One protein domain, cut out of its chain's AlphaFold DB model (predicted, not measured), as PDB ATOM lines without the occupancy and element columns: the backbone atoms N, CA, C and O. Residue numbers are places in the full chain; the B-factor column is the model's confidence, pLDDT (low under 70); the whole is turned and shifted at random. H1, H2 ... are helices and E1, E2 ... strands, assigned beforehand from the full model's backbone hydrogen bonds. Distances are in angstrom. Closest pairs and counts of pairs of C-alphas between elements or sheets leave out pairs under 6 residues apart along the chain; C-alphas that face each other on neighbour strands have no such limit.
ATOM      1  N   VAL A 878      25.719  32.438 -54.542       37.56
ATOM      2  CA  VAL A 878      25.924  31.093 -54.006       37.56
ATOM      3  C   VAL A 878      24.556  30.439 -53.846       37.56
ATOM      4  O   VAL A 878      23.622  31.072 -53.351       37.56
ATOM      5  N   SER A 879      24.428  29.192 -54.281       40.44
ATOM      6  CA  SER A 879      23.214  28.392 -54.112       40.44
ATOM      7  C   SER A 879      23.571  27.059 -53.470       40.44
ATOM      8  O   SER A 879      24.239  26.234 -54.092       40.44
ATOM      9  N   TYR A 880      23.112  26.865 -52.236       37.09
ATOM     10  CA  TYR A 880      23.206  25.601 -51.512       37.09
ATOM     11  C   TYR A 880      21.958  24.746 -51.787       37.09
ATOM     12  O   TYR A 880      20.843  25.271 -51.686       37.09
ATOM     13  N   PRO A 881      22.094  23.441 -52.086       32.97
ATOM     14  CA  PRO A 881      20.988  22.498 -51.970       32.97
ATOM     15  C   PRO A 881      20.558  22.419 -50.498       32.97
ATOM     16  O   PRO A 881      21.371  22.141 -49.618       32.97
ATOM     17  N   THR A 882      19.293  22.710 -50.204       31.91
ATOM     18  CA  THR A 882      18.795  22.761 -48.824       31.91
ATOM     19  C   THR A 882      18.601  21.372 -48.225       31.91
ATOM     20  O   THR A 882      17.823  20.589 -48.759       31.91
ATOM     21  N   HIS A 883      19.224  21.144 -47.066       36.41
ATOM     22  CA  HIS A 883      18.834  20.168 -46.038       36.41
ATOM     23  C   HIS A 883      18.373  18.779 -46.517       36.41
ATOM     24  O   HIS A 883      17.245  18.374 -46.254       36.41
ATOM     25  N   GLU A 884      19.287  17.984 -47.067       32.31
ATOM     26  CA  GLU A 884      19.196  16.525 -46.955       32.31
ATOM     27  C   GLU A 884      20.609  15.926 -46.908       32.31
ATOM     28  O   GLU A 884      21.523  16.392 -47.587       32.31
ATOM     29  N   ARG A 885      20.820  14.924 -46.044       42.78
ATOM     30  CA  ARG A 885      22.126  14.269 -45.871       42.78
ATOM     31  C   ARG A 885      22.458  13.426 -47.109       42.78
ATOM     32  O   ARG A 885      22.106  12.254 -47.104       42.78
ATOM     33  N   ILE A 886      23.142  13.986 -48.113       40.16
ATOM     34  CA  ILE A 886      23.938  13.279 -49.146       40.16
ATOM     35  C   ILE A 886      24.815  14.303 -49.905       40.16
ATOM     36  O   ILE A 886      24.307  15.257 -50.485       40.16
ATOM     37  N   THR A 887      26.134  14.069 -49.936       46.25
ATOM     38  CA  THR A 887      27.155  14.741 -50.781       46.25
ATOM     39  C   THR A 887      27.124  16.279 -50.843       46.25
ATOM     40  O   THR A 887      26.482  16.889 -51.699       46.25
ATOM     41  N   SER A 888      27.929  16.893 -49.985       58.19
ATOM     42  CA  SER A 888      28.162  18.330 -49.849       58.19
ATOM     43  C   SER A 888      28.795  18.977 -51.097       58.19
ATOM     44  O   SER A 888      29.940  18.714 -51.477       58.19
ATOM     45  N   VAL A 889      28.020  19.839 -51.766       60.56
ATOM     46  CA  VAL A 889      28.403  20.520 -53.012       60.56
ATOM     47  C   VAL A 889      28.033  21.995 -52.952       60.56
ATOM     48  O   VAL A 889      26.887  22.336 -52.669       60.56
ATOM     49  N   ILE A 890      28.989  22.857 -53.298       60.97
ATOM     50  CA  ILE A 890      28.855  24.316 -53.212       60.97
ATOM     51  C   ILE A 890      29.073  24.924 -54.597       60.97
ATOM     52  O   ILE A 890      30.121  24.724 -55.212       60.97
ATOM     53  N   GLU A 891      28.090  25.669 -55.109       63.12
ATOM     54  CA  GLU A 891      28.163  26.298 -56.435       63.12
ATOM     55  C   GLU A 891      28.345  27.820 -56.327       63.12
ATOM     56  O   GLU A 891      27.479  28.532 -55.812       63.12
ATOM     57  N   HIS A 892      29.468  28.332 -56.837       58.44
ATOM     58  CA  HIS A 892      29.805  29.756 -56.864       58.44
ATOM     59  C   HIS A 892      29.735  30.313 -58.289       58.44
ATOM     60  O   HIS A 892      30.380  29.805 -59.207       58.44
ATOM     61  N   ASN A 893      28.995  31.409 -58.467       56.72
ATOM     62  CA  ASN A 893      28.896  32.124 -59.740       56.72
ATOM     63  C   ASN A 893      29.708  33.421 -59.691       56.72
ATOM     64  O   ASN A 893      29.406  34.319 -58.903       56.72
ATOM     65  N   TYR A 894      30.712  33.542 -60.557       57.97
ATOM     66  CA  TYR A 894      31.640  34.668 -60.593       57.97
ATOM     67  C   TYR A 894      31.492  35.501 -61.870       57.97
ATOM     68  O   TYR A 894      31.341  34.979 -62.977       57.97
ATOM     69  N   VAL A 895      31.614  36.821 -61.709       58.03
ATOM     70  CA  VAL A 895      31.737  37.793 -62.801       58.03
ATOM     71  C   VAL A 895      33.019  38.587 -62.572       58.03
ATOM     72  O   VAL A 895      33.138  39.307 -61.581       58.03
ATOM     73  N   LEU A 896      33.985  38.418 -63.471       59.94
ATOM     74  CA  LEU A 896      35.356  38.914 -63.371       59.94
ATOM     75  C   LEU A 896      35.609  39.930 -64.498       59.94
ATOM     76  O   LEU A 896      35.174  39.728 -65.634       59.94
ATOM     77  N   VAL A 897      36.277  41.037 -64.166       53.03
ATOM     78  CA  VAL A 897      36.475  42.215 -65.047       53.03
ATOM     79  C   VAL A 897      37.972  42.565 -65.187       53.03
ATOM     80  O   VAL A 897      38.326  43.577 -65.778       53.03
ATOM     81  N   ASP A 898      38.843  41.722 -64.630       55.72
ATOM     82  CA  ASP A 898      40.293  41.912 -64.482       55.72
ATOM     83  C   ASP A 898      40.978  40.518 -64.529       55.72
ATOM     84  O   ASP A 898      40.256  39.510 -64.535       55.72
ATOM     85  N   PRO A 899      42.321  40.374 -64.541       55.84
ATOM     86  CA  PRO A 899      42.990  39.081 -64.722       55.84
ATOM     87  C   PRO A 899      42.858  38.090 -63.547       55.84
ATOM     88  O   PRO A 899      43.502  37.047 -63.549       55.84
ATOM     89  N   THR A 900      41.997  38.349 -62.563       55.09
ATOM     90  CA  THR A 900      41.757  37.487 -61.387       55.09
ATOM     91  C   THR A 900      41.276  36.071 -61.728       55.09
ATOM     92  O   THR A 900      41.411  35.154 -60.920       55.09
ATOM     93  N   TRP A 901      40.777  35.848 -62.946       66.62
ATOM     94  CA  TRP A 901      40.472  34.512 -63.466       66.62
ATOM     95  C   TRP A 901      41.731  33.620 -63.597       66.62
ATOM     96  O   TRP A 901      41.606  32.397 -63.498       66.62
ATOM     97  N   LYS A 902      42.937  34.201 -63.747       64.81
ATOM     98  CA  LYS A 902      44.219  33.468 -63.793       64.81
ATOM     99  C   LYS A 902      44.488  32.711 -62.489       64.81
ATOM    100  O   LYS A 902      44.945  31.573 -62.529       64.81
ATOM    101  N   GLU A 903      44.155  33.294 -61.338       63.75
ATOM    102  CA  GLU A 903      44.349  32.635 -60.037       63.75
ATOM    103  C   GLU A 903      43.363  31.478 -59.840       63.75
ATOM    104  O   GLU A 903      43.736  30.420 -59.338       63.75
ATOM    105  N   LEU A 904      42.133  31.617 -60.343       66.94
ATOM    106  CA  LEU A 904      41.160  30.522 -60.373       66.94
ATOM    107  C   LEU A 904      41.609  29.378 -61.309       66.94
ATOM    108  O   LEU A 904      41.436  28.208 -60.965       66.94
ATOM    109  N   ARG A 905      42.259  29.696 -62.444       72.19
ATOM    110  CA  ARG A 905      42.918  28.716 -63.336       72.19
ATOM    111  C   ARG A 905      44.054  27.981 -62.618       72.19
ATOM    112  O   ARG A 905      44.081  26.753 -62.633       72.19
ATOM    113  N   LYS A 906      44.965  28.709 -61.962       63.44
ATOM    114  CA  LYS A 906      46.079  28.123 -61.192       63.44
ATOM    115  C   LYS A 906      45.580  27.210 -60.072       63.44
ATOM    116  O   LYS A 906      46.113  26.118 -59.914       63.44
ATOM    117  N   ALA A 907      44.537  27.609 -59.345       62.06
ATOM    118  CA  ALA A 907      43.938  26.806 -58.278       62.06
ATOM    119  C   ALA A 907      43.328  25.492 -58.790       62.06
ATOM    120  O   ALA A 907      43.501  24.438 -58.174       62.06
ATOM    121  N   PHE A 908      42.658  25.532 -59.946       69.19
ATOM    122  CA  PHE A 908      42.172  24.329 -60.626       69.19
ATOM    123  C   PHE A 908      43.324  23.405 -61.032       69.19
ATOM    124  O   PHE A 908      43.269  22.208 -60.765       69.19
ATOM    125  N   PHE A 909      44.405  23.954 -61.595       64.19
ATOM    126  CA  PHE A 909      45.583  23.162 -61.965       64.19
ATOM    127  C   PHE A 909      46.263  22.549 -60.734       64.19
ATOM    128  O   PHE A 909      46.562  21.361 -60.742       64.19
ATOM    129  N   TYR A 910      46.457  23.326 -59.666       60.75
ATOM    130  CA  TYR A 910      47.067  22.870 -58.415       60.75
ATOM    131  C   TYR A 910      46.275  21.716 -57.784       60.75
ATOM    132  O   TYR A 910      46.815  20.627 -57.588       60.75
ATOM    133  N   SER A 911      44.976  21.925 -57.551       61.81
ATOM    134  CA  SER A 911      44.098  20.923 -56.932       61.81
ATOM    135  C   SER A 911      43.981  19.641 -57.767       61.81
ATOM    136  O   SER A 911      44.111  18.548 -57.224       61.81
ATOM    137  N   LYS A 912      43.821  19.739 -59.097       65.75
ATOM    138  CA  LYS A 912      43.707  18.556 -59.974       65.75
ATOM    139  C   LYS A 912      45.033  17.843 -60.259       65.75
ATOM    140  O   LYS A 912      45.000  16.655 -60.567       65.75
ATOM    141  N   GLN A 913      46.183  18.520 -60.171       56.50
ATOM    142  CA  GLN A 913      47.496  17.879 -60.360       56.50
ATOM    143  C   GLN A 913      48.060  17.250 -59.083       56.50
ATOM    144  O   GLN A 913      48.843  16.308 -59.196       56.50
ATOM    145  N   ARG A 914      47.711  17.769 -57.895       49.50
ATOM    146  CA  ARG A 914      48.264  17.302 -56.608       49.50
ATOM    147  C   ARG A 914      47.261  16.612 -55.681       49.50
ATOM    148  O   ARG A 914      47.690  15.988 -54.724       49.50
ATOM    149  N   GLY A 915      45.955  16.711 -55.944       55.09
ATOM    150  CA  GLY A 915      44.915  16.204 -55.035       55.09
ATOM    151  C   GLY A 915      44.717  17.050 -53.773       55.09
ATOM    152  O   GLY A 915      44.020  16.633 -52.859       55.09
ATOM    153  N   GLU A 916      45.320  18.237 -53.729       55.91
ATOM    154  CA  GLU A 916      45.342  19.118 -52.561       55.91
ATOM    155  C   GLU A 916      44.042  19.938 -52.425       55.91
ATOM    156  O   GLU A 916      43.538  20.458 -53.436       55.91
ATOM    157  N   PRO A 917      43.513  20.124 -51.200       60.69
ATOM    158  CA  PRO A 917      42.332  20.943 -50.962       60.69
ATOM    159  C   PRO A 917      42.617  22.444 -51.125       60.69
ATOM    160  O   PRO A 917      43.695  22.957 -50.827       60.69
ATOM    161  N   VAL A 918      41.589  23.170 -51.554       63.22
ATOM    162  CA  VAL A 918      41.528  24.629 -51.640       63.22
ATOM    163  C   VAL A 918      40.581  25.132 -50.551       63.22
ATOM    164  O   VAL A 918      39.420  24.717 -50.496       63.22
ATOM    165  N   LEU A 919      41.060  26.043 -49.700       63.50
ATOM    166  CA  LEU A 919      40.210  26.715 -48.717       63.50
ATOM    167  C   LEU A 919      39.254  27.676 -49.432       63.50
ATOM    168  O   LEU A 919      39.694  28.597 -50.126       63.50
ATOM    169  N   VAL A 920      37.954  27.478 -49.236       65.62
ATOM    170  CA  VAL A 920      36.893  28.311 -49.809       65.62
ATOM    171  C   VAL A 920      36.021  28.855 -48.672       65.62
ATOM    172  O   VAL A 920      35.587  28.078 -47.827       65.62
ATOM    173  N   PRO A 921      35.757  30.175 -48.613       66.31
ATOM    174  CA  PRO A 921      34.785  30.719 -47.671       66.31
ATOM    175  C   PRO A 921      33.357  30.336 -48.078       66.31
ATOM    176  O   PRO A 921      32.994  30.447 -49.252       66.31
ATOM    177  N   THR A 922      32.548  29.946 -47.094       62.94
ATOM    178  CA  THR A 922      31.109  29.622 -47.221       62.94
ATOM    179  C   THR A 922      30.258  30.788 -47.739       62.94
ATOM    180  O   THR A 922      29.226  30.580 -48.376       62.94
ATOM    181  N   TRP A 923      30.666  32.027 -47.434       59.44
ATOM    182  CA  TRP A 923      29.885  33.265 -47.608       59.44
ATOM    183  C   TRP A 923      28.504  33.261 -46.928       59.44
ATOM    184  O   TRP A 923      27.679  34.139 -47.187       59.44
ATOM    185  N   GLN A 924      28.253  32.306 -46.033       57.12
ATOM    186  CA  GLN A 924      27.134  32.340 -45.102       57.12
ATOM    187  C   GLN A 924      27.514  33.246 -43.920       57.12
ATOM    188  O   GLN A 924      28.693  33.381 -43.590       57.12
ATOM    189  N   SER A 925      26.548  33.931 -43.305       57.44
ATOM    190  CA  SER A 925      26.795  34.753 -42.112       57.44
ATOM    191  C   SER A 925      26.914  33.851 -40.879       57.44
ATOM    192  O   SER A 925      26.016  33.833 -40.039       57.44
ATOM    193  N   ASP A 926      27.978  33.048 -40.851       67.12
ATOM    194  CA  ASP A 926      28.144  31.914 -39.940       67.12
ATOM    195  C   ASP A 926      28.296  32.363 -38.489       67.12
ATOM    196  O   ASP A 926      27.610  31.849 -37.605       67.12
ATOM    197  N   LEU A 927      29.160  33.358 -38.257       78.06
ATOM    198  CA  LEU A 927      29.340  33.999 -36.959       78.06
ATOM    199  C   LEU A 927      29.328  35.529 -37.097       78.06
ATOM    200  O   LEU A 927      29.804  36.082 -38.089       78.06
ATOM    201  N   GLU A 928      28.877  36.223 -36.056       87.56
ATOM    202  CA  GLU A 928      29.027  37.676 -35.896       87.56
ATOM    203  C   GLU A 928      29.988  37.984 -34.740       87.56
ATOM    204  O   GLU A 928      29.860  37.424 -33.650       87.56
ATOM    205  N   VAL A 929      30.934  38.903 -34.950       88.44
ATOM    206  CA  VAL A 929      31.814  39.444 -33.905       88.44
ATOM    207  C   VAL A 929      31.013  40.412 -33.033       88.44
ATOM    208  O   VAL A 929      30.681  41.521 -33.447       88.44
ATOM    209  N   ILE A 930      30.698  40.017 -31.800       89.50
ATOM    210  CA  ILE A 930      29.748  40.751 -30.942       89.50
ATOM    211  C   ILE A 930      30.382  41.843 -30.064       89.50
ATOM    212  O   ILE A 930      29.657  42.620 -29.425       89.50
ATOM    213  N   GLU A 931      31.712  41.918 -30.026       91.00
ATOM    214  CA  GLU A 931      32.494  42.929 -29.310       91.00
ATOM    215  C   GLU A 931      33.755  43.275 -30.113       91.00
ATOM    216  O   GLU A 931      34.426  42.379 -30.622       91.00
ATOM    217  N   SER A 932      34.065  44.567 -30.246       89.06
ATOM    218  CA  SER A 932      35.201  45.030 -31.049       89.06
ATOM    219  C   SER A 932      36.536  44.584 -30.449       89.06
ATOM    220  O   SER A 932      36.789  44.818 -29.266       89.06
ATOM    221  N   ALA A 933      37.423  44.033 -31.274       88.69
ATOM    222  CA  ALA A 933      38.758  43.602 -30.876       88.69
ATOM    223  C   ALA A 933      39.843  44.503 -31.502       88.69
ATOM    224  O   ALA A 933      39.803  44.760 -32.710       88.69
ATOM    225  N   PRO A 934      40.820  45.007 -30.726       88.31
ATOM    226  CA  PRO A 934      41.928  45.784 -31.272       88.31
ATOM    227  C   PRO A 934      42.936  44.895 -32.015       88.31
ATOM    228  O   PRO A 934      43.030  43.692 -31.768       88.31
ATOM    229  N   SER A 935      43.753  45.511 -32.874       85.44
ATOM    230  CA  SER A 935      44.983  44.872 -33.356       85.44
ATOM    231  C   SER A 935      45.839  44.410 -32.168       85.44
ATOM    232  O   SER A 935      45.914  45.100 -31.149       85.44
ATOM    233  N   GLY A 936      46.452  43.234 -32.285       86.00
ATOM    234  CA  GLY A 936      47.212  42.600 -31.209       86.00
ATOM    235  C   GLY A 936      46.375  41.725 -30.267       86.00
ATOM    236  O   GLY A 936      46.951  41.025 -29.438       86.00
ATOM    237  N   ALA A 937      45.040  41.714 -30.376       87.75
ATOM    238  CA  ALA A 937      44.216  40.795 -29.591       87.75
ATOM    239  C   ALA A 937      44.376  39.339 -30.067       87.75
ATOM    240  O   ALA A 937      44.485  39.072 -31.261       87.75
ATOM    241  N   ILE A 938      44.344  38.407 -29.111       90.56
ATOM    242  CA  ILE A 938      44.409  36.946 -29.328       90.56
ATOM    243  C   ILE A 938      43.106  36.229 -28.936       90.56
ATOM    244  O   ILE A 938      43.055  35.004 -28.912       90.56
ATOM    245  N   VAL A 939      42.051  36.978 -28.597       90.88
ATOM    246  CA  VAL A 939      40.721  36.445 -28.269       90.88
ATOM    247  C   VAL A 939      39.653  37.291 -28.958       90.88
ATOM    248  O   VAL A 939      39.666  38.517 -28.849       90.88
ATOM    249  N   LEU A 940      38.712  36.630 -29.629       91.00
ATOM    250  CA  LEU A 940      37.508  37.220 -30.219       91.00
ATOM    251  C   LEU A 940      36.263  36.747 -29.467       91.00
ATOM    252  O   LEU A 940      36.217  35.605 -29.017       91.00
ATOM    253  N   LYS A 941      35.227  37.587 -29.374       92.00
ATOM    254  CA  LYS A 941      33.880  37.150 -28.976       92.00
ATOM    255  C   LYS A 941      32.986  37.078 -30.197       92.00
ATOM    256  O   LYS A 941      32.770  38.099 -30.853       92.00
ATOM    257  N   VAL A 942      32.440  35.898 -30.460       89.75
ATOM    258  CA  VAL A 942      31.572  35.646 -31.614       89.75
ATOM    259  C   VAL A 942      30.285  34.936 -31.190       89.75
ATOM    260  O   VAL A 942      30.217  34.329 -30.123       89.75
ATOM    261  N   SER A 943      29.238  35.051 -31.997       86.56
ATOM    262  CA  SER A 943      27.933  34.415 -31.777       86.56
ATOM    263  C   SER A 943      27.473  33.764 -33.089       86.56
ATOM    264  O   SER A 943      27.755  34.352 -34.135       86.56
ATOM    265  N   PRO A 944      26.793  32.597 -33.083       86.25
ATOM    266  CA  PRO A 944      26.245  31.864 -31.932       86.25
ATOM    267  C   PRO A 944      27.279  31.102 -31.079       86.25
ATOM    268  O   PRO A 944      28.401  30.828 -31.494       86.25
ATOM    269  N   SER A 945      26.883  30.734 -29.856       81.56
ATOM    270  CA  SER A 945      27.688  29.921 -28.924       81.56
ATOM    271  C   SER A 945      27.880  28.464 -29.361       81.56
ATOM    272  O   SER A 945      28.863  27.839 -28.962       81.56
ATOM    273  N   SER A 946      26.989  27.946 -30.213       80.12
ATOM    274  CA  SER A 946      27.054  26.593 -30.782       80.12
ATOM    275  C   SER A 946      28.293  26.349 -31.649       80.12
ATOM    276  O   SER A 946      28.650  25.201 -31.881       80.12
ATOM    277  N   TYR A 947      29.007  27.396 -32.081       83.00
ATOM    278  CA  TYR A 947      30.291  27.239 -32.772       83.00
ATOM    279  C   TYR A 947      31.310  26.431 -31.954       83.00
ATOM    280  O   TYR A 947      32.018  25.603 -32.518       83.00
ATOM    281  N   CYS A 948      31.340  26.587 -30.624       83.38
ATOM    282  CA  CYS A 948      32.238  25.797 -29.774       83.38
ATOM    283  C   CYS A 948      31.910  24.299 -29.715       83.38
ATOM    284  O   CYS A 948      32.715  23.557 -29.163       83.38
ATOM    285  N   GLU A 949      30.766  23.844 -30.230       79.69
ATOM    286  CA  GLU A 949      30.445  22.411 -30.263       79.69
ATOM    287  C   GLU A 949      31.301  21.687 -31.313       79.69
ATOM    288  O   GLU A 949      31.770  20.587 -31.043       79.69
ATOM    289  N   ASN A 950      31.593  22.346 -32.446       77.12
ATOM    290  CA  ASN A 950      32.312  21.770 -33.593       77.12
ATOM    291  C   ASN A 950      33.494  22.649 -34.077       77.12
ATOM    292  O   ASN A 950      33.905  22.566 -35.232       77.12
ATOM    293  N   TRP A 951      34.044  23.531 -33.231       79.06
ATOM    294  CA  TRP A 951      35.072  24.507 -33.650       79.06
ATOM    295  C   TRP A 951      36.346  23.855 -34.221       79.06
ATOM    296  O   TRP A 951      37.020  24.454 -35.058       79.06
ATOM    297  N   GLU A 952      36.655  22.625 -33.799       78.75
ATOM    298  CA  GLU A 952      37.794  21.826 -34.272       78.75
ATOM    299  C   GLU A 952      37.643  21.405 -35.748       78.75
ATOM    300  O   GLU A 952      38.640  21.269 -36.457       78.75
ATOM    301  N   GLU A 953      36.410  21.303 -36.253       71.06
ATOM    302  CA  GLU A 953      36.111  21.059 -37.674       71.06
ATOM    303  C   GLU A 953      36.264  22.342 -38.521       71.06
ATOM    304  O   GLU A 953      36.406  22.292 -39.747       71.06
ATOM    305  N   HIS A 954      36.264  23.514 -37.874       74.75
ATOM    306  CA  HIS A 954      36.221  24.841 -38.499       74.75
ATOM    307  C   HIS A 954      37.241  25.810 -37.870       74.75
ATOM    308  O   HIS A 954      36.928  26.957 -37.542       74.75
ATOM    309  N   THR A 955      38.492  25.359 -37.731       80.44
ATOM    310  CA  THR A 955      39.602  26.099 -37.090       80.44
ATOM    311  C   THR A 955      40.119  27.313 -37.872       80.44
ATOM    312  O   THR A 955      41.052  27.981 -37.426       80.44
ATOM    313  N   ARG A 956      39.553  27.629 -39.041       80.25
ATOM    314  CA  ARG A 956      39.943  28.778 -39.873       80.25
ATOM    315  C   ARG A 956      38.737  29.661 -40.154       80.25
ATOM    316  O   ARG A 956      37.744  29.204 -40.717       80.25
ATOM    317  N   LEU A 957      38.861  30.938 -39.809       79.88
ATOM    318  CA  LEU A 957      37.820  31.940 -40.006       79.88
ATOM    319  C   LEU A 957      38.332  33.065 -40.903       79.88
ATOM    320  O   LEU A 957      39.478  33.499 -40.781       79.88
ATOM    321  N   LEU A 958      37.462  33.574 -41.770       78.88
ATOM    322  CA  LEU A 958      37.688  34.804 -42.521       78.88
ATOM    323  C   LEU A 958      36.793  35.904 -41.944       78.88
ATOM    324  O   LEU A 958      35.584  35.889 -42.160       78.88
ATOM    325  N   LEU A 959      37.393  36.846 -41.221       79.88
ATOM    326  CA  LEU A 959      36.702  38.009 -40.663       79.88
ATOM    327  C   LEU A 959      36.507  39.054 -41.766       79.88
ATOM    328  O   LEU A 959      37.473  39.354 -42.465       79.88
ATOM    329  N   ASP A 960      35.305  39.613 -41.894       77.38
ATOM    330  CA  ASP A 960      34.906  40.609 -42.893       77.38
ATOM    331  C   ASP A 960      34.031  41.698 -42.241       77.38
ATOM    332  O   ASP A 960      32.949  41.419 -41.721       77.38
ATOM    333  N   ASP A 961      34.505  42.949 -42.235       71.88
ATOM    334  CA  ASP A 961      33.746  44.113 -41.737       71.88
ATOM    335  C   ASP A 961      33.069  44.936 -42.859       71.88
ATOM    336  O   ASP A 961      32.522  46.015 -42.615       71.88
ATOM    337  N   GLY A 962      33.107  44.438 -44.100       58.19
ATOM    338  CA  GLY A 962      32.645  45.118 -45.312       58.19
ATOM    339  C   GLY A 962      33.653  46.107 -45.915       58.19
ATOM    340  O   GLY A 962      33.386  46.684 -46.974       58.19
ATOM    341  N   VAL A 963      34.801  46.325 -45.264       56.56
ATOM    342  CA  VAL A 963      35.872  47.248 -45.683       56.56
ATOM    343  C   VAL A 963      37.258  46.597 -45.624       56.56
ATOM    344  O   VAL A 963      38.081  46.846 -46.503       56.56
ATOM    345  N   ASN A 964      37.514  45.788 -44.603       58.19
ATOM    346  CA  ASN A 964      38.739  45.055 -44.330       58.19
ATOM    347  C   ASN A 964      38.385  43.587 -44.104       58.19
ATOM    348  O   ASN A 964      37.353  43.280 -43.504       58.19
ATOM    349  N   ILE A 965      39.288  42.685 -44.496       64.06
ATOM    350  CA  ILE A 965      39.166  41.268 -44.154       64.06
ATOM    351  C   ILE A 965      40.496  40.697 -43.663       64.06
ATOM    352  O   ILE A 965      41.555  41.115 -44.135       64.06
ATOM    353  N   GLN A 966      40.459  39.701 -42.778       72.19
ATOM    354  CA  GLN A 966      41.648  38.941 -42.372       72.19
ATOM    355  C   GLN A 966      41.306  37.476 -42.066       72.19
ATOM    356  O   GLN A 966      40.246  37.184 -41.517       72.19
ATOM    357  N   GLU A 967      42.202  36.557 -42.435       77.38
ATOM    358  CA  GLU A 967      42.155  35.171 -41.954       77.38
ATOM    359  C   GLU A 967      42.669  35.128 -40.513       77.38
ATOM    360  O   GLU A 967      43.651  35.796 -40.183       77.38
ATOM    361  N   VAL A 968      42.020  34.324 -39.674       80.38
ATOM    362  CA  VAL A 968      42.505  33.962 -38.343       80.38
ATOM    363  C   VAL A 968      42.409  32.452 -38.149       80.38
ATOM    364  O   VAL A 968      41.456  31.811 -38.601       80.38
ATOM    365  N   VAL A 969      43.404  31.886 -37.466       86.44
ATOM    366  CA  VAL A 969      43.408  30.478 -37.054       86.44
ATOM    367  C   VAL A 969      42.980  30.404 -35.595       86.44
ATOM    368  O   VAL A 969      43.500  31.137 -34.754       86.44
ATOM    369  N   VAL A 970      42.027  29.528 -35.310       86.50
ATOM    370  CA  VAL A 970      41.489  29.259 -33.980       86.50
ATOM    371  C   VAL A 970      42.282  28.129 -33.333       86.50
ATOM    372  O   VAL A 970      42.466  27.072 -33.931       86.50
ATOM    373  N   ASN A 971      42.713  28.352 -32.094       89.75
ATOM    374  CA  ASN A 971      43.455  27.400 -31.262       89.75
ATOM    375  C   ASN A 971      42.671  26.968 -30.005       89.75
ATOM    376  O   ASN A 971      43.174  26.225 -29.168       89.75
ATOM    377  N   GLY A 972      41.452  27.481 -29.825       89.94
ATOM    378  CA  GLY A 972      40.567  27.100 -28.731       89.94
ATOM    379  C   GLY A 972      39.248  27.862 -28.762       89.94
ATOM    380  O   GLY A 972      39.202  29.020 -29.175       89.94
ATOM    381  N   CYS A 973      38.181  27.232 -28.277       91.00
ATOM    382  CA  CYS A 973      36.870  27.852 -28.111       91.00
ATOM    383  C   CYS A 973      36.371  27.635 -26.675       91.00
ATOM    384  O   CYS A 973      36.556  26.568 -26.094       91.00
ATOM    385  N   THR A 974      35.748  28.643 -26.068       92.94
ATOM    386  CA  THR A 974      35.057  28.517 -24.774       92.94
ATOM    387  C   THR A 974      33.641  29.062 -24.899       92.94
ATOM    388  O   THR A 974      33.437  30.213 -25.291       92.94
ATOM    389  N   SER A 975      32.660  28.209 -24.600       90.31
ATOM    390  CA  SER A 975      31.241  28.513 -24.789       90.31
ATOM    391  C   SER A 975      30.644  29.245 -23.586       90.31
ATOM    392  O   SER A 975      30.933  28.921 -22.433       90.31
ATOM    393  N   TYR A 976      29.773  30.210 -23.866       89.19
ATOM    394  CA  TYR A 976      28.930  30.925 -22.911       89.19
ATOM    395  C   TYR A 976      27.467  30.875 -23.398       89.19
ATOM    396  O   TYR A 976      27.217  30.591 -24.567       89.19
ATOM    397  N   PRO A 977      26.460  31.189 -22.557       86.31
ATOM    398  CA  PRO A 977      25.051  30.983 -22.921       86.31
ATOM    399  C   PRO A 977      24.553  31.696 -24.194       86.31
ATOM    400  O   PRO A 977      23.553  31.272 -24.761       86.31
ATOM    401  N   THR A 978      25.209  32.774 -24.638       82.31
ATOM    402  CA  THR A 978      24.784  33.592 -25.797       82.31
ATOM    403  C   THR A 978      25.894  33.879 -26.817       82.31
ATOM    404  O   THR A 978      25.648  34.521 -27.840       82.31
ATOM    405  N   TYR A 979      27.124  33.438 -26.550       88.81
ATOM    406  CA  TYR A 979      28.305  33.689 -27.378       88.81
ATOM    407  C   TYR A 979      29.422  32.698 -27.045       88.81
ATOM    408  O   TYR A 979      29.336  31.970 -26.062       88.81
ATOM    409  N   CYS A 980      30.495  32.700 -27.819       89.25
ATOM    410  CA  CYS A 980      31.735  32.022 -27.472       89.25
ATOM    411  C   CYS A 980      32.931  32.979 -27.508       89.25
ATOM    412  O   CYS A 980      32.930  33.975 -28.236       89.25
ATOM    413  N   THR A 981      33.955  32.688 -26.703       92.44
ATOM    414  CA  THR A 981      35.288  33.276 -26.877       92.44
ATOM    415  C   THR A 981      36.157  32.327 -27.679       92.44
ATOM    416  O   THR A 981      36.299  31.159 -27.319       92.44
ATOM    417  N   VAL A 982      36.762  32.853 -28.733       90.31
ATOM    418  CA  VAL A 982      37.598  32.136 -29.689       90.31
ATOM    419  C   VAL A 982      39.031  32.622 -29.502       90.31
ATOM    420  O   VAL A 982      39.319  33.796 -29.737       90.31
ATOM    421  N   THR A 983      39.912  31.739 -29.039       92.56
ATOM    422  CA  THR A 983      41.344  32.006 -28.864       92.56
ATOM    423  C   THR A 983      42.059  31.773 -30.186       92.56
ATOM    424  O   THR A 983      41.881  30.729 -30.815       92.56
ATOM    425  N   LEU A 984      42.872  32.734 -30.608       90.75
ATOM    426  CA  LEU A 984      43.589  32.699 -31.878       90.75
ATOM    427  C   LEU A 984      45.012  32.156 -31.702       90.75
ATOM    428  O   LEU A 984      45.643  32.390 -30.671       90.75
ATOM    429  N   SER A 985      45.527  31.465 -32.719       86.69
ATOM    430  CA  SER A 985      46.936  31.038 -32.779       86.69
ATOM    431  C   SER A 985      47.894  32.227 -32.896       86.69
ATOM    432  O   SER A 985      48.981  32.201 -32.327       86.69
ATOM    433  N   ASP A 986      47.459  33.271 -33.603       87.31
ATOM    434  CA  ASP A 986      48.216  34.486 -33.893       87.31
ATOM    435  C   ASP A 986      47.410  35.732 -33.510       87.31
ATOM    436  O   ASP A 986      46.177  35.743 -33.547       87.31
ATOM    437  N   ALA A 987      48.108  36.813 -33.166       87.06
ATOM    438  CA  ALA A 987      47.474  38.080 -32.822       87.06
ATOM    439  C   ALA A 987      46.890  38.799 -34.056       87.06
ATOM    440  O   ALA A 987      47.509  38.833 -35.127       87.06
ATOM    441  N   LEU A 988      45.722  39.432 -33.882       84.50
ATOM    442  CA  LEU A 988      45.021  40.175 -34.935       84.50
ATOM    443  C   LEU A 988      45.906  41.241 -35.591       84.50
ATOM    444  O   LEU A 988      46.405  42.159 -34.931       84.50
ATOM    445  N   GLN A 989      46.019  41.171 -36.915       81.88
ATOM    446  CA  GLN A 989      46.822  42.105 -37.707       81.88
ATOM    447  C   GLN A 989      46.101  43.446 -37.896       81.88
ATOM    448  O   GLN A 989      46.736  44.496 -37.898       81.88
ATOM    449  N   LEU A 990      44.771  43.420 -38.003       81.19
ATOM    450  CA  LEU A 990      43.915  44.605 -38.070       81.19
ATOM    451  C   LEU A 990      42.876  44.586 -36.936       81.19
ATOM    452  O   LEU A 990      42.491  43.502 -36.493       81.19
ATOM    453  N   PRO A 991      42.393  45.749 -36.460       85.25
ATOM    454  CA  PRO A 991      41.251  45.789 -35.553       85.25
ATOM    455  C   PRO A 991      39.993  45.243 -36.243       85.25
ATOM    456  O   PRO A 991      39.821  45.405 -37.449       85.25
ATOM    457  N   VAL A 992      39.103  44.630 -35.466       85.62
ATOM    458  CA  VAL A 992      37.843  44.043 -35.940       85.62
ATOM    459  C   VAL A 992      36.691  44.718 -35.195       85.62
ATOM    460  O   VAL A 992      36.636  44.624 -33.965       85.62
ATOM    461  N   PRO A 993      35.783  45.434 -35.878       86.25
ATOM    462  CA  PRO A 993      34.651  46.074 -35.224       86.25
ATOM    463  C   PRO A 993      33.571  45.056 -34.841       86.25
ATOM    464  O   PRO A 993      33.385  44.030 -35.494       86.25
ATOM    465  N   LYS A 994      32.793  45.389 -33.809       88.94
ATOM    466  CA  LYS A 994      31.511  44.734 -33.545       88.94
ATOM    467  C   LYS A 994      30.611  44.793 -34.789       88.94
ATOM    468  O   LYS A 994      30.450  45.865 -35.371       88.94
ATOM    469  N   GLY A 995      29.991  43.668 -35.135       81.44
ATOM    470  CA  GLY A 995      29.162  43.494 -36.327       81.44
ATOM    471  C   GLY A 995      29.926  42.993 -37.557       81.44
ATOM    472  O   GLY A 995      29.306  42.784 -38.595       81.44
ATOM    473  N   ALA A 996      31.247  42.785 -37.464       81.94
ATOM    474  CA  ALA A 996      31.989  42.068 -38.497       81.94
ATOM    475  C   ALA A 996      31.518  40.606 -38.569       81.94
ATOM    476  O   ALA A 996      31.316  39.957 -37.541       81.94
ATOM    477  N   VAL A 997      31.362  40.085 -39.782       81.62
ATOM    478  CA  VAL A 997      30.970  38.698 -40.035       81.62
ATOM    479  C   VAL A 997      32.230  37.840 -40.079       81.62
ATOM    480  O   VAL A 997      33.227  38.239 -40.672       81.62
ATOM    481  N   ALA A 998      32.209  36.659 -39.470       78.62
ATOM    482  CA  ALA A 998      33.233  35.647 -39.692       78.62
ATOM    483  C   ALA A 998      32.635  34.506 -40.518       78.62
ATOM    484  O   ALA A 998      31.670  33.869 -40.098       78.62
ATOM    485  N   HIS A 999      33.216  34.264 -41.689       76.31
ATOM    486  CA  HIS A 999      32.873  33.142 -42.560       76.31
ATOM    487  C   HIS A 999      33.763  31.940 -42.238       76.31
ATOM    488  O   HIS A 999      34.974  32.110 -42.050       76.31
ATOM    489  N   PHE A1000      33.208  30.728 -42.241       73.94
ATOM    490  CA  PHE A1000      34.024  29.515 -42.165       73.94
ATOM    491  C   PHE A1000      34.872  29.352 -43.436       73.94
ATOM    492  O   PHE A1000      34.383  29.533 -44.554       73.94
ATOM    493  N   LEU A1001      36.152  28.998 -43.272       70.25
ATOM    494  CA  LEU A1001      37.031  28.572 -44.363       70.25
ATOM    495  C   LEU A1001      37.107  27.045 -44.372       70.25
ATOM    496  O   LEU A1001      37.772  26.443 -43.530       70.25
ATOM    497  N   ILE A1002      36.441  26.429 -45.345       68.06
ATOM    498  CA  ILE A1002      36.328  24.971 -45.478       68.06
ATOM    499  C   ILE A1002      37.292  24.432 -46.538       68.06
ATOM    500  O   ILE A1002      37.521  25.061 -47.573       68.06
ATOM    501  N   ASN A1003      37.854  23.246 -46.286       67.50
ATOM    502  CA  ASN A1003      38.655  22.513 -47.264       67.50
ATOM    503  C   ASN A1003      37.740  21.933 -48.350       67.50
ATOM    504  O   ASN A1003      36.835  21.145 -48.063       67.50
ATOM    505  N   THR A1004      37.991  22.307 -49.603       65.44
ATOM    506  CA  THR A1004      37.186  21.870 -50.749       65.44
ATOM    507  C   THR A1004      38.054  21.487 -51.942       65.44
ATOM    508  O   THR A1004      39.202  21.901 -52.060       65.44
ATOM    509  N   CYS A1005      37.499  20.733 -52.877       66.75
ATOM    510  CA  CYS A1005      38.129  20.415 -54.154       66.75
ATOM    511  C   CYS A1005      37.122  20.649 -55.283       66.75
ATOM    512  O   CYS A1005      35.911  20.681 -55.062       66.75
ATOM    513  N   PHE A1006      37.598  20.859 -56.512       71.50
ATOM    514  CA  PHE A1006      36.704  21.056 -57.655       71.50
ATOM    515  C   PHE A1006      35.900  19.772 -57.906       71.50
ATOM    516  O   PHE A1006      36.468  18.750 -58.303       71.50
ATOM    517  N   LYS A1007      34.577  19.847 -57.700       72.44
ATOM    518  CA  LYS A1007      33.636  18.735 -57.919       72.44
ATOM    519  C   LYS A1007      33.700  18.250 -59.357       72.44
ATOM    520  O   LYS A1007      33.668  17.055 -59.618       72.44
ATOM    521  N   GLU A1008      33.720  19.196 -60.290       75.19
ATOM    522  CA  GLU A1008      33.778  18.883 -61.706       75.19
ATOM    523  C   GLU A1008      35.223  18.738 -62.176       75.19
ATOM    524  O   GLU A1008      36.158  19.381 -61.697       75.19
ATOM    525  N   ASP A1009      35.379  17.884 -63.175       71.31
ATOM    526  CA  ASP A1009      36.618  17.653 -63.906       71.31
ATOM    527  C   ASP A1009      36.847  18.688 -65.015       71.31
ATOM    528  O   ASP A1009      37.593  18.471 -65.966       71.31
ATOM    529  N   SER A1010      36.194  19.846 -64.913       74.56
ATOM    530  CA  SER A1010      36.432  20.959 -65.818       74.56
ATOM    531  C   SER A1010      36.221  22.308 -65.145       74.56
ATOM    532  O   SER A1010      35.350  22.461 -64.289       74.56
ATOM    533  N   LEU A1011      36.990  23.297 -65.588       76.94
ATOM    534  CA  LEU A1011      36.805  24.704 -65.271       76.94
ATOM    535  C   LEU A1011      36.538  25.466 -66.569       76.94
ATOM    536  O   LEU A1011      37.382  25.506 -67.465       76.94
ATOM    537  N   SER A1012      35.352  26.072 -66.659       79.81
ATOM    538  CA  SER A1012      34.886  26.788 -67.848       79.81
ATOM    539  C   SER A1012      34.723  28.285 -67.586       79.81
ATOM    540  O   SER A1012      33.919  28.710 -66.753       79.81
ATOM    541  N   PHE A1013      35.454  29.094 -68.344       76.62
ATOM    542  CA  PHE A1013      35.372  30.551 -68.365       76.62
ATOM    543  C   PHE A1013      34.673  31.003 -69.648       76.62
ATOM    544  O   PHE A1013      35.106  30.640 -70.735       76.62
ATOM    545  N   SER A1014      33.616  31.810 -69.559       77.38
ATOM    546  CA  SER A1014      32.948  32.392 -70.728       77.38
ATOM    547  C   SER A1014      33.225  33.889 -70.808       77.38
ATOM    548  O   SER A1014      32.750  34.670 -69.980       77.38
ATOM    549  N   PHE A1015      34.000  34.288 -71.811       73.12
ATOM    550  CA  PHE A1015      34.373  35.669 -72.077       73.12
ATOM    551  C   PHE A1015      33.419  36.273 -73.104       73.12
ATOM    552  O   PHE A1015      33.255  35.760 -74.216       73.12
ATOM    553  N   ILE A1016      32.791  37.384 -72.725       67.25
ATOM    554  CA  ILE A1016      31.877  38.141 -73.578       67.25
ATOM    555  C   ILE A1016      32.491  39.521 -73.814       67.25
ATOM    556  O   ILE A1016      32.750  40.262 -72.861       67.25
ATOM    557  N   LYS A1017      32.707  39.871 -75.086       61.34
ATOM    558  CA  LYS A1017      33.082  41.224 -75.513       61.34
ATOM    559  C   LYS A1017      31.798  42.003 -75.811       61.34
ATOM    560  O   LYS A1017      31.051  41.622 -76.709       61.34
ATOM    561  N   CYS A1018      31.527  43.068 -75.055       45.22
ATOM    562  CA  CYS A1018      30.304  43.870 -75.179       45.22
ATOM    563  C   CYS A1018      30.586  45.222 -75.860       45.22
ATOM    564  O   CYS A1018      31.099  46.126 -75.200       45.22
ATOM    565  N   PRO A1019      30.206  45.433 -77.135       44.84
ATOM    566  CA  PRO A1019      30.243  46.769 -77.729       44.84
ATOM    567  C   PRO A1019      29.331  47.732 -76.939       44.84
ATOM    568  O   PRO A1019      28.234  47.315 -76.557       44.84
ATOM    569  N   PRO A1020      29.713  49.001 -76.690       43.41
ATOM    570  CA  PRO A1020      30.926  49.704 -77.123       43.41
ATOM    571  C   PRO A1020      31.996  49.836 -76.015       43.41
ATOM    572  O   PRO A1020      32.866  50.696 -76.108       43.41
ATOM    573  N   LEU A1021      31.917  49.049 -74.937       40.81
ATOM    574  CA  LEU A1021      32.837  49.141 -73.800       40.81
ATOM    575  C   LEU A1021      33.972  48.127 -73.975       40.81
ATOM    576  O   LEU A1021      33.733  46.925 -74.017       40.81
ATOM    577  N   GLU A1022      35.221  48.594 -74.020       49.53
ATOM    578  CA  GLU A1022      36.416  47.781 -74.331       49.53
ATOM    579  C   GLU A1022      36.759  46.676 -73.305       49.53
ATOM    580  O   GLU A1022      37.786  46.009 -73.422       49.53
ATOM    581  N   LYS A1023      35.915  46.453 -72.291       52.41
ATOM    582  CA  LYS A1023      36.153  45.488 -71.215       52.41
ATOM    583  C   LYS A1023      35.514  44.136 -71.529       52.41
ATOM    584  O   LYS A1023      34.289  44.005 -71.550       52.41
ATOM    585  N   CYS A1024      36.348  43.115 -71.704       56.53
ATOM    586  CA  CYS A1024      35.911  41.722 -71.689       56.53
ATOM    587  C   CYS A1024      35.371  41.364 -70.298       56.53
ATOM    588  O   CYS A1024      36.062  41.542 -69.297       56.53
ATOM    589  N   VAL A1025      34.151  40.828 -70.232       60.34
ATOM    590  CA  VAL A1025      33.580  40.308 -68.983       60.34
ATOM    591  C   VAL A1025      33.689  38.790 -68.996       60.34
ATOM    592  O   VAL A1025      33.113  38.130 -69.863       60.34
ATOM    593  N   CYS A1026      34.409  38.238 -68.023       62.97
ATOM    594  CA  CYS A1026      34.520  36.802 -67.808       62.97
ATOM    595  C   CYS A1026      33.437  36.344 -66.824       62.97
ATOM    596  O   CYS A1026      33.396  36.791 -65.679       62.97
ATOM    597  N   LYS A1027      32.566  35.432 -67.254       67.56
ATOM    598  CA  LYS A1027      31.595  34.744 -66.396       67.56
ATOM    599  C   LYS A1027      32.022  33.295 -66.219       67.56
ATOM    600  O   LYS A1027      32.312  32.623 -67.206       67.56
ATOM    601  N   THR A1028      32.052  32.806 -64.987       62.66
ATOM    602  CA  THR A1028      32.387  31.407 -64.692       62.66
ATOM    603  C   THR A1028      31.570  30.908 -63.508       62.66
ATOM    604  O   THR A1028      31.343  31.645 -62.549       62.66
ATOM    605  N   THR A1029      31.104  29.666 -63.599       69.69
ATOM    606  CA  THR A1029      30.449  28.946 -62.506       69.69
ATOM    607  C   THR A1029      31.410  27.855 -62.067       69.69
ATOM    608  O   THR A1029      31.902  27.101 -62.906       69.69
ATOM    609  N   VAL A1030      31.688  27.779 -60.770       67.19
ATOM    610  CA  VAL A1030      32.584  26.779 -60.186       67.19
ATOM    611  C   VAL A1030      31.819  25.973 -59.161       67.19
ATOM    612  O   VAL A1030      31.109  26.538 -58.329       67.19
ATOM    613  N   LYS A1031      31.982  24.654 -59.220       71.25
ATOM    614  CA  LYS A1031      31.376  23.721 -58.278       71.25
ATOM    615  C   LYS A1031      32.456  23.060 -57.446       71.25
ATOM    616  O   LYS A1031      33.379  22.449 -57.987       71.25
ATOM    617  N   TRP A1032      32.296  23.159 -56.143       67.62
ATOM    618  CA  TRP A1032      33.183  22.601 -55.140       67.62
ATOM    619  C   TRP A1032      32.515  21.400 -54.474       67.62
ATOM    620  O   TRP A1032      31.286  21.329 -54.399       67.62
ATOM    621  N   LYS A1033      33.326  20.453 -54.016       68.50
ATOM    622  CA  LYS A1033      32.963  19.331 -53.149       68.50
ATOM    623  C   LYS A1033      33.637  19.606 -51.806       68.50
ATOM    624  O   LYS A1033      34.825  19.930 -51.782       68.50
ATOM    625  N   GLU A1034      32.866  19.584 -50.732       59.28
ATOM    626  CA  GLU A1034      33.337  19.880 -49.374       59.28
ATOM    627  C   GLU A1034      33.814  18.589 -48.706       59.28
ATOM    628  O   GLU A1034      33.133  17.570 -48.812       59.28
ATOM    629  N   VAL A1035      34.960  18.657 -48.017       61.19
ATOM    630  CA  VAL A1035      35.746  17.512 -47.519       61.19
ATOM    631  C   VAL A1035      36.338  16.659 -48.652       61.19
ATOM    632  O   VAL A1035      35.638  16.056 -49.467       61.19
TER     633      VAL A1035
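Overview. This is residues 878 to 1035 of the 1037 residues of the protein "DUF2341 domain-containing protein" of Candidatus Bathyarchaeota archaeon (UniProt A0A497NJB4). Two lobes make this domain: a small closed barrel of six strands, E3, E4, E7, E6, E5 and E8, and a slab of three long strands, E1, E10 and E9, with H1 over one face. The long strand E8 joins them, bending out of the barrel to pair with E2 and then with the end of E10, while the short helix H2 lies inside the barrel and H3 outside it. The printed part has 158 residues, with three named helices and ten named strands in the order E1 H1 E2 E3 E4 H2 H3 E5 E6 E7 E8 E9 E10; the neighbour strands are antiparallel and the class is mixed, helices and strands. The whole is only just compact, close to loose, with a radius of gyration of the C-alphas of 18.0 A, and spans 54 by 39 by 30 A.

Along the chain. Start at Val 878 and go on to C-alpha 889 at (28.403, 20.520, -53.012), where E1, residues 889 to 896, begins; it is 22.2 A long. H1 follows as residues 901 to 914, 20.1 A, and then E2, residues 918 to 921. Next come E3, residues 927 to 929, and E4, residues 939 to 943, then the short helices H2, residues 945 to 949, and H3, residues 951 to 954. E5 holds residues 956 to 960; E6, residues 965 to 976, covers 25.7 A and bends by 87 degrees at residue 971; E7 holds residues 979 to 984. Find C-alpha 997 at (30.970, 38.698, -40.035): here E8 begins, residues 997 to 1006, 25.6 A, with a bend of 62 degrees at residue 1003. E9, residues 1010 to 1017, is 22.7 A long, and E10, residues 1024 to 1034, is 31.3 A long and ends at C-alpha 1034, (33.337, 19.880, -49.374).

Arrangement. Look first at the ring, which runs E3, E4, E7, E6, E5, E8 and back to E3. E5, E6 and E7 form a meander, each strand the antiparallel neighbour of the one before, and with E8 a Greek key, in which the first strand of four is also the antiparallel neighbour of the fourth. In the hairpin of E5 and E6, N 959 and O 966 are 2.9 A apart; between E4 and E7, N 940 and O 982 are 2.9 A apart. E8 and E3 close the ring, with N 998 and O 927 at 2.8 A. H2 is on the barrel, inside it and over E7, at a height over the sheet of 6.2 A; the closest C-alphas of the two are those of Ser 945 and Tyr 979, 4.1 A apart. H3 is on it too, but outside, at a height of 5.6 A. Farther along E8, N 1004 and O 918 of E2 are 2.9 A apart, and N 1033 of E10 and O 1005 are 2.8 A apart. E1 lies on one side of E10, with N 892 and O 1030 at 2.9 A; E9 lies on the other side, in a hairpin with E10, with N 1014 and O 1027 at 2.8 A. H1 is over E8 and E10, outside the barrel at a height of 7.9 A, and runs along the strands, only just, at 28 degrees to E10 on the local plane. In H1 every O i to N i+4 pair is within hydrogen-bond range; in H2 it is 0 of 1, with 2 of 2 O i to N i+3 pairs, and H3 is too short for an O i to N i+4 pair.

Size, cuts and confidence. The C-alphas farthest apart are those of Pro 977 and Pro 1020, 57.6 A. The printed part has no cut. The one long link, residues 985 to 996, joins E7 to E8. The mean pLDDT of the printed part is 70.7; 75 residues are under 70, among them residues 878 to 904 and 906 to 926.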